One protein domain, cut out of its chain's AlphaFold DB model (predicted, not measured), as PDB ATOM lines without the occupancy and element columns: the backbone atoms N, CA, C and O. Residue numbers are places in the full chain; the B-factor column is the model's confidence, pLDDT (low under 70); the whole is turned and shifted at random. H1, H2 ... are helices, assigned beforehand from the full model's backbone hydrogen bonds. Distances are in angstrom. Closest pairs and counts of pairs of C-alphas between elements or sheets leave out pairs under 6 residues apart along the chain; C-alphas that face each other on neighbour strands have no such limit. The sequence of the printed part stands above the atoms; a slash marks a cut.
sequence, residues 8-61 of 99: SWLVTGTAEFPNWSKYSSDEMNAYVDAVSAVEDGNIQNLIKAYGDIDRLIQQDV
ATOM      1  N   SER A   8    -110.988 418.030 -13.067       66.19
ATOM      2  CA  SER A   8    -112.254 417.546 -13.621       66.19
ATOM      3  C   SER A   8    -113.404 417.573 -12.600       66.19
ATOM      4  O   SER A   8    -114.494 418.044 -12.905       66.19
ATOM      5  N   TRP A   9    -113.197 417.194 -11.340       67.19
ATOM      6  CA  TRP A   9    -114.232 417.292 -10.306       67.19
ATOM      7  C   TRP A   9    -114.657 418.742 -10.029       67.19
ATOM      8  O   TRP A   9    -115.844 419.016  -9.854       67.19
ATOM      9  N   LEU A  10    -113.705 419.684 -10.021       64.69
ATOM     10  CA  LEU A  10    -114.000 421.104  -9.802       64.69
ATOM     11  C   LEU A  10    -114.707 421.750 -10.996       64.69
ATOM     12  O   LEU A  10    -115.484 422.686 -10.800       64.69
ATOM     13  N   VAL A  11    -114.415 421.272 -12.208       67.50
ATOM     14  CA  VAL A  11    -114.727 422.002 -13.439       67.50
ATOM     15  C   VAL A  11    -115.699 421.274 -14.362       67.50
ATOM     16  O   VAL A  11    -116.531 421.921 -14.976       67.50
ATOM     17  N   THR A  12    -115.677 419.950 -14.451       67.06
ATOM     18  CA  THR A  12    -116.630 419.173 -15.265       67.06
ATOM     19  C   THR A  12    -117.682 418.465 -14.410       67.06
ATOM     20  O   THR A  12    -118.806 418.255 -14.868       67.06
ATOM     21  N   GLY A  13    -117.362 418.182 -13.143       67.44
ATOM     22  CA  GLY A  13    -118.200 417.410 -12.227       67.44
ATOM     23  C   GLY A  13    -118.292 415.928 -12.606       67.44
ATOM     24  O   GLY A  13    -117.791 415.494 -13.641       67.44
ATOM     25  N   THR A  14    -118.949 415.141 -11.755       70.06
ATOM     26  CA  THR A  14    -119.316 413.738 -12.008       70.06
ATOM     27  C   THR A  14    -120.839 413.577 -12.020       70.06
ATOM     28  O   THR A  14    -121.577 414.523 -11.736       70.06
ATOM     29  N   ALA A  15    -121.332 412.374 -12.337       72.44
ATOM     30  CA  ALA A  15    -122.765 412.073 -12.267       72.44
ATOM     31  C   ALA A  15    -123.330 412.252 -10.843       72.44
ATOM     32  O   ALA A  15    -124.476 412.666 -10.672       72.44
ATOM     33  N   GLU A  16    -122.518 411.970  -9.824       74.12
ATOM     34  CA  GLU A  16    -122.853 412.086  -8.404       74.12
ATOM     35  C   GLU A  16    -122.589 413.494  -7.847       74.12
ATOM     36  O   GLU A  16    -123.284 413.934  -6.930       74.12
ATOM     37  N   PHE A  17    -121.609 414.210  -8.408       71.88
ATOM     38  CA  PHE A  17    -121.202 415.554  -7.995       71.88
ATOM     39  C   PHE A  17    -121.217 416.500  -9.199       71.88
ATOM     40  O   PHE A  17    -120.171 416.727  -9.811       71.88
ATOM     41  N   PRO A  18    -122.385 417.050  -9.573       73.50
ATOM     42  CA  PRO A  18    -122.482 417.911 -10.740       73.50
ATOM     43  C   PRO A  18    -121.580 419.133 -10.577       73.50
ATOM     44  O   PRO A  18    -121.427 419.653  -9.469       73.50
ATOM     45  N   ASN A  19    -121.026 419.611 -11.693       78.12
ATOM     46  CA  ASN A  19    -120.211 420.819 -11.738       78.12
ATOM     47  C   ASN A  19    -120.933 421.984 -11.048       78.12
ATOM     48  O   ASN A  19    -121.873 422.573 -11.593       78.12
ATOM     49  N   TRP A  20    -120.478 422.313  -9.844       75.31
ATOM     50  CA  TRP A  20    -121.132 423.286  -8.978       75.31
ATOM     51  C   TRP A  20    -121.040 424.709  -9.541       75.31
ATOM     52  O   TRP A  20    -121.986 425.485  -9.412       75.31
ATOM     53  N   SER A  21    -119.924 425.027 -10.205       79.56
ATOM     54  CA  SER A  21    -119.691 426.323 -10.849       79.56
ATOM     55  C   SER A  21    -120.441 426.459 -12.179       79.56
ATOM     56  O   SER A  21    -120.632 427.568 -12.670       79.56
ATOM     57  N   LYS A  22    -120.882 425.330 -12.759       80.94
ATOM     58  CA  LYS A  22    -121.436 425.218 -14.120       80.94
ATOM     59  C   LYS A  22    -120.520 425.783 -15.215       80.94
ATOM     60  O   LYS A  22    -120.984 426.033 -16.326       80.94
ATOM     61  N   TYR A  23    -119.241 425.985 -14.916       83.81
ATOM     62  CA  TYR A  23    -118.263 426.465 -15.877       83.81
ATOM     63  C   TYR A  23    -117.835 425.334 -16.812       83.81
ATOM     64  O   TYR A  23    -117.398 424.283 -16.359       83.81
ATOM     65  N   SER A  24    -117.973 425.538 -18.116       83.06
ATOM     66  CA  SER A  24    -117.472 424.625 -19.142       83.06
ATOM     67  C   SER A  24    -117.212 425.416 -20.417       83.06
ATOM     68  O   SER A  24    -117.976 426.320 -20.763       83.06
ATOM     69  N   SER A  25    -116.133 425.071 -21.108       87.75
ATOM     70  CA  SER A  25    -115.778 425.591 -22.423       87.75
ATOM     71  C   SER A  25    -115.076 424.492 -23.216       87.75
ATOM     72  O   SER A  25    -114.513 423.563 -22.629       87.75
ATOM     73  N   ASP A  26    -115.093 424.594 -24.544       91.56
ATOM     74  CA  ASP A  26    -114.378 423.645 -25.408       91.56
ATOM     75  C   ASP A  26    -112.879 423.606 -25.072       91.56
ATOM     76  O   ASP A  26    -112.271 422.537 -25.049       91.56
ATOM     77  N   GLU A  27    -112.296 424.762 -24.739       93.06
ATOM     78  CA  GLU A  27    -110.889 424.884 -24.350       93.06
ATOM     79  C   GLU A  27    -110.593 424.191 -23.014       93.06
ATOM     80  O   GLU A  27    -109.646 423.412 -22.917       93.06
ATOM     81  N   MET A  28    -111.437 424.405 -22.000       88.75
ATOM     82  CA  MET A  28    -111.284 423.749 -20.704       88.75
ATOM     83  C   MET A  28    -111.393 422.226 -20.830       88.75
ATOM     84  O   MET A  28    -110.575 421.500 -20.265       88.75
ATOM     85  N   ASN A  29    -112.373 421.737 -21.596       87.62
ATOM     86  CA  ASN A  29    -112.558 420.302 -21.817       87.62
ATOM     87  C   ASN A  29    -111.330 419.691 -22.519       87.62
ATOM     88  O   ASN A  29    -110.838 418.648 -22.094       87.62
ATOM     89  N   ALA A  30    -110.765 420.383 -23.514       91.50
ATOM     90  CA  ALA A  30    -109.545 419.942 -24.190       91.50
ATOM     91  C   ALA A  30    -108.324 419.890 -23.252       91.50
ATOM     92  O   ALA A  30    -107.496 418.984 -23.370       91.50
ATOM     93  N   TYR A  31    -108.195 420.828 -22.307       92.31
ATOM     94  CA  TYR A  31    -107.108 420.784 -21.327       92.31
ATOM     95  C   TYR A  31    -107.272 419.659 -20.299       92.31
ATOM     96  O   TYR A  31    -106.275 419.035 -19.935       92.31
ATOM     97  N   VAL A  32    -108.499 419.347 -19.873       88.06
ATOM     98  CA  VAL A  32    -108.768 418.180 -19.010       88.06
ATOM     99  C   VAL A  32    -108.389 416.876 -19.724       88.06
ATOM    100  O   VAL A  32    -107.704 416.030 -19.143       88.06
ATOM    101  N   ASP A  33    -108.745 416.738 -21.003       88.62
ATOM    102  CA  ASP A  33    -108.345 415.583 -21.816       88.62
ATOM    103  C   ASP A  33    -106.815 415.496 -21.961       88.62
ATOM    104  O   ASP A  33    -106.231 414.412 -21.869       88.62
ATOM    105  N   ALA A  34    -106.140 416.638 -22.127       90.94
ATOM    106  CA  ALA A  34    -104.687 416.698 -22.244       90.94
ATOM    107  C   ALA A  34    -103.963 416.226 -20.975       90.94
ATOM    108  O   ALA A  34    -102.928 415.573 -21.094       90.94
ATOM    109  N   VAL A  35    -104.500 416.506 -19.778       90.31
ATOM    110  CA  VAL A  35    -103.960 415.978 -18.509       90.31
ATOM    111  C   VAL A  35    -104.001 414.448 -18.506       90.31
ATOM    112  O   VAL A  35    -102.998 413.813 -18.186       90.31
ATOM    113  N   SER A  36    -105.125 413.861 -18.922       85.62
ATOM    114  CA  SER A  36    -105.310 412.400 -18.969       85.62
ATOM    115  C   SER A  36    -104.422 411.705 -20.008       85.62
ATOM    116  O   SER A  36    -104.177 410.505 -19.909       85.62
ATOM    117  N   ALA A  37    -103.938 412.445 -21.009       91.44
ATOM    118  CA  ALA A  37    -103.074 411.934 -22.068       91.44
ATOM    119  C   ALA A  37    -101.568 412.021 -21.745       91.44
ATOM    120  O   ALA A  37    -100.750 411.578 -22.556       91.44
ATOM    121  N   VAL A  38    -101.175 412.608 -20.608       92.12
ATOM    122  CA  VAL A  38     -99.760 412.700 -20.220       92.12
ATOM    123  C   VAL A  38     -99.215 411.313 -19.876       92.12
ATOM    124  O   VAL A  38     -99.782 410.590 -19.067       92.12
ATOM    125  N   GLU A  39     -98.076 410.959 -20.473       92.69
ATOM    126  CA  GLU A  39     -97.386 409.694 -20.204       92.69
ATOM    127  C   GLU A  39     -96.907 409.583 -18.747       92.69
ATOM    128  O   GLU A  39     -96.377 410.542 -18.169       92.69
ATOM    129  N   ASP A  40     -97.009 408.377 -18.184       89.25
ATOM    130  CA  ASP A  40     -96.522 408.066 -16.841       89.25
ATOM    131  C   ASP A  40     -95.047 408.465 -16.665       89.25
ATOM    132  O   ASP A  40     -94.172 408.136 -17.466       89.25
ATOM    133  N   GLY A  41     -94.758 409.182 -15.577       89.88
ATOM    134  CA  GLY A  41     -93.411 409.660 -15.260       89.88
ATOM    135  C   GLY A  41     -92.984 410.933 -16.002       89.88
ATOM    136  O   GLY A  41     -91.931 411.490 -15.681       89.88
ATOM    137  N   ASN A  42     -93.794 411.463 -16.925       92.44
ATOM    138  CA  ASN A  42     -93.498 412.720 -17.613       92.44
ATOM    139  C   ASN A  42     -93.955 413.948 -16.804       92.44
ATOM    140  O   ASN A  42     -94.916 414.647 -17.131       92.44
ATOM    141  N   ILE A  43     -93.218 414.226 -15.728       92.88
ATOM    142  CA  ILE A  43     -93.536 415.287 -14.760       92.88
ATOM    143  C   ILE A  43     -93.629 416.670 -15.425       92.88
ATOM    144  O   ILE A  43     -94.490 417.465 -15.064       92.88
ATOM    145  N   GLN A  44     -92.771 416.971 -16.404       94.94
ATOM    146  CA  GLN A  44     -92.751 418.292 -17.045       94.94
ATOM    147  C   GLN A  44     -94.011 418.546 -17.877       94.94
ATOM    148  O   GLN A  44     -94.590 419.630 -17.803       94.94
ATOM    149  N   ASN A  45     -94.475 417.536 -18.615       92.38
ATOM    150  CA  ASN A  45     -95.721 417.644 -19.364       92.38
ATOM    151  C   ASN A  45     -96.930 417.719 -18.431       92.38
ATOM    152  O   ASN A  45     -97.853 418.479 -18.712       92.38
ATOM    153  N   LEU A  46     -96.895 417.012 -17.298       92.25
ATOM    154  CA  LEU A  46     -97.953 417.085 -16.293       92.25
ATOM    155  C   LEU A  46     -98.050 418.488 -15.672       92.25
ATOM    156  O   LEU A  46     -99.138 419.056 -15.604       92.25
ATOM    157  N   ILE A  47     -96.910 419.081 -15.290       92.25
ATOM    158  CA  ILE A  47     -96.840 420.467 -14.793       92.25
ATOM    159  C   ILE A  47     -97.402 421.432 -15.836       92.25
ATOM    160  O   ILE A  47     -98.193 422.312 -15.499       92.25
ATOM    161  N   LYS A  48     -97.013 421.268 -17.107       95.19
ATOM    162  CA  LYS A  48     -97.519 422.114 -18.187       95.19
ATOM    163  C   LYS A  48     -99.038 421.982 -18.335       95.19
ATOM    164  O   LYS A  48     -99.704 423.011 -18.377       95.19
ATOM    165  N   ALA A  49     -99.566 420.760 -18.396       93.25
ATOM    166  CA  ALA A  49    -100.989 420.500 -18.611       93.25
ATOM    167  C   ALA A  49    -101.857 421.116 -17.500       93.25
ATOM    168  O   ALA A  49    -102.795 421.856 -17.788       93.25
ATOM    169  N   TYR A  50    -101.488 420.924 -16.228       92.31
ATOM    170  CA  TYR A  50    -102.181 421.595 -15.122       92.31
ATOM    171  C   TYR A  50    -101.984 423.118 -15.128       92.31
ATOM    172  O   TYR A  50    -102.902 423.857 -14.781       92.31
ATOM    173  N   GLY A  51    -100.817 423.609 -15.555       92.81
ATOM    174  CA  GLY A  51    -100.547 425.042 -15.681       92.81
ATOM    175  C   GLY A  51    -101.318 425.735 -16.814       92.81
ATOM    176  O   GLY A  51    -101.514 426.949 -16.754       92.81
ATOM    177  N   ASP A  52    -101.728 425.010 -17.859       94.38
ATOM    178  CA  ASP A  52    -102.650 425.511 -18.891       94.38
ATOM    179  C   ASP A  52    -104.050 425.734 -18.285       94.38
ATOM    180  O   ASP A  52    -104.621 426.815 -18.441       94.38
ATOM    181  N   ILE A  53    -104.544 424.771 -17.498       90.62
ATOM    182  CA  ILE A  53    -105.835 424.868 -16.797       90.62
ATOM    183  C   ILE A  53    -105.842 426.005 -15.771       90.62
ATOM    184  O   ILE A  53    -106.771 426.809 -15.744       90.62
ATOM    185  N   ASP A  54    -104.796 426.100 -14.948       90.12
ATOM    186  CA  ASP A  54    -104.655 427.146 -13.930       90.12
ATOM    187  C   ASP A  54    -104.734 428.554 -14.546       90.12
ATOM    188  O   ASP A  54    -105.480 429.412 -14.070       90.12
ATOM    189  N   ARG A  55    -104.042 428.777 -15.670       93.50
ATOM    190  CA  ARG A  55    -104.107 430.055 -16.392       93.50
ATOM    191  C   ARG A  55    -105.497 430.357 -16.933       93.50
ATOM    192  O   ARG A  55    -105.934 431.497 -16.802       93.50
ATOM    193  N   LEU A  56    -106.177 429.373 -17.522       91.94
ATOM    194  CA  LEU A  56    -107.519 429.570 -18.069       91.94
ATOM    195  C   LEU A  56    -108.520 429.930 -16.961       91.94
ATOM    196  O   LEU A  56    -109.256 430.905 -17.079       91.94
ATOM    197  N   ILE A  57    -108.487 429.215 -15.834       87.44
ATOM    198  CA  ILE A  57    -109.359 429.490 -14.683       87.44
ATOM    199  C   ILE A  57    -109.064 430.872 -14.084       87.44
ATOM    200  O   ILE A  57    -109.991 431.577 -13.688       87.44
ATOM    201  N   GLN A  58    -107.802 431.303 -14.039       88.81
ATOM    202  CA  GLN A  58    -107.453 432.656 -13.588       88.81
ATOM    203  C   GLN A  58    -107.919 433.756 -14.553       88.81
ATOM    204  O   GLN A  58    -108.166 434.878 -14.111       88.81
ATOM    205  N   GLN A  59    -108.032 433.462 -15.851       92.44
ATOM    206  CA  GLN A  59    -108.528 434.403 -16.859       92.44
ATOM    207  C   GLN A  59    -110.054 434.512 -16.842       92.44
ATOM    208  O   GLN A  59    -110.584 435.622 -16.826       92.44
ATOM    209  N   ASP A  60    -110.746 433.375 -16.798       91.44
ATOM    210  CA  ASP A  60    -112.209 433.317 -16.876       91.44
ATOM    211  C   ASP A  60    -112.889 433.537 -15.516       91.44
ATOM    212  O   ASP A  60    -114.068 433.883 -15.452       91.44
ATOM    213  N   VAL A  61    -112.142 433.357 -14.422       88.44
ATOM    214  CA  VAL A  61    -112.572 433.554 -13.029       88.44
ATOM    215  C   VAL A  61    -113.908 432.852 -12.697       88.44
ATOM    216  O   VAL A  61    -114.811 433.468 -12.124       88.44
TER     217      VAL A  61
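What this domain is: This is residues 8 to 61 of the 99 residues of an uncharacterized protein of Clostridiaceae bacterium (UniProt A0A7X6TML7). Two helices, H2 and the longer H3, fold back on each other side by side as a helical hairpin, and a long loop swings away from the beginning of H2 and returns to a single short turn of helix, H1, near the side of H2. The loop of residues 39 to 44, of which 43 and 44 belong to H3, sticks out at the closed end of the hairpin. The printed part has 54 residues with three named helices, in the order H1, H2, H3, and no named strand; its class is all helix. It is only just compact, close to loose, with a radius of gyration of the C-alphas of 11.7 A, and the C-alphas span 31 by 26 by 15 A.

Where its parts are: H1 is residues 8 to 11, four residues, and its first C-alpha, that of Ser 8, is at (-112.254, 417.546, -13.621). Residues 12 to 25 follow with no named element; among them C-alpha 16 is at (-122.853, 412.086, -8.404). H2 is residues 26 to 36 and measures 15.8 A from first to last C-alpha; it begins with C-alpha 26 at (-114.378, 423.645, -25.408). H3, residues 43 to 60, is the longest helix, with 18 residues and 26.0 A from first to last C-alpha, and ends with C-alpha 60 at (-112.209, 433.317, -16.876).

How they stand to each other: H2 and H3 touch, with 11 pairs of C-alphas within 8 A; the closest are those of Val 35 and Ala 49, 5.4 A apart. They run opposite ways at a shallow tilt of 22 degrees, and their centres are 10.0 A apart. The two form a helical hairpin. H1 and H2 are close but not clearly touching, with 1 pair of C-alphas within 8 A, those of Ser 8 and Val 32 at 6.4 A. H1 and H3 are apart. In H2 and H3 every pair of O of residue i and N of residue i+4 is within hydrogen-bond range, while H1 is too short for such a pair and has 1 pair of O of residue i and N of residue i+3, which is within range.

The domain as a whole: The two C-alphas farthest apart are those of Lys 22 and Gly 41, at 32.1 A. The first and last printed C-alphas, those of Ser 8 and Val 61, are 16.0 A apart. The printed part has no cut. The link from H1 to H2 is long, with 14 residues, and its C-alphas lie 8 to 18 A from the mean of the C-alphas; the link from H2 to H3 is short, with 6 residues. The mean pLDDT of the printed part is 85.4, and the model's confidence is low, under 70, at residues 8 to 13.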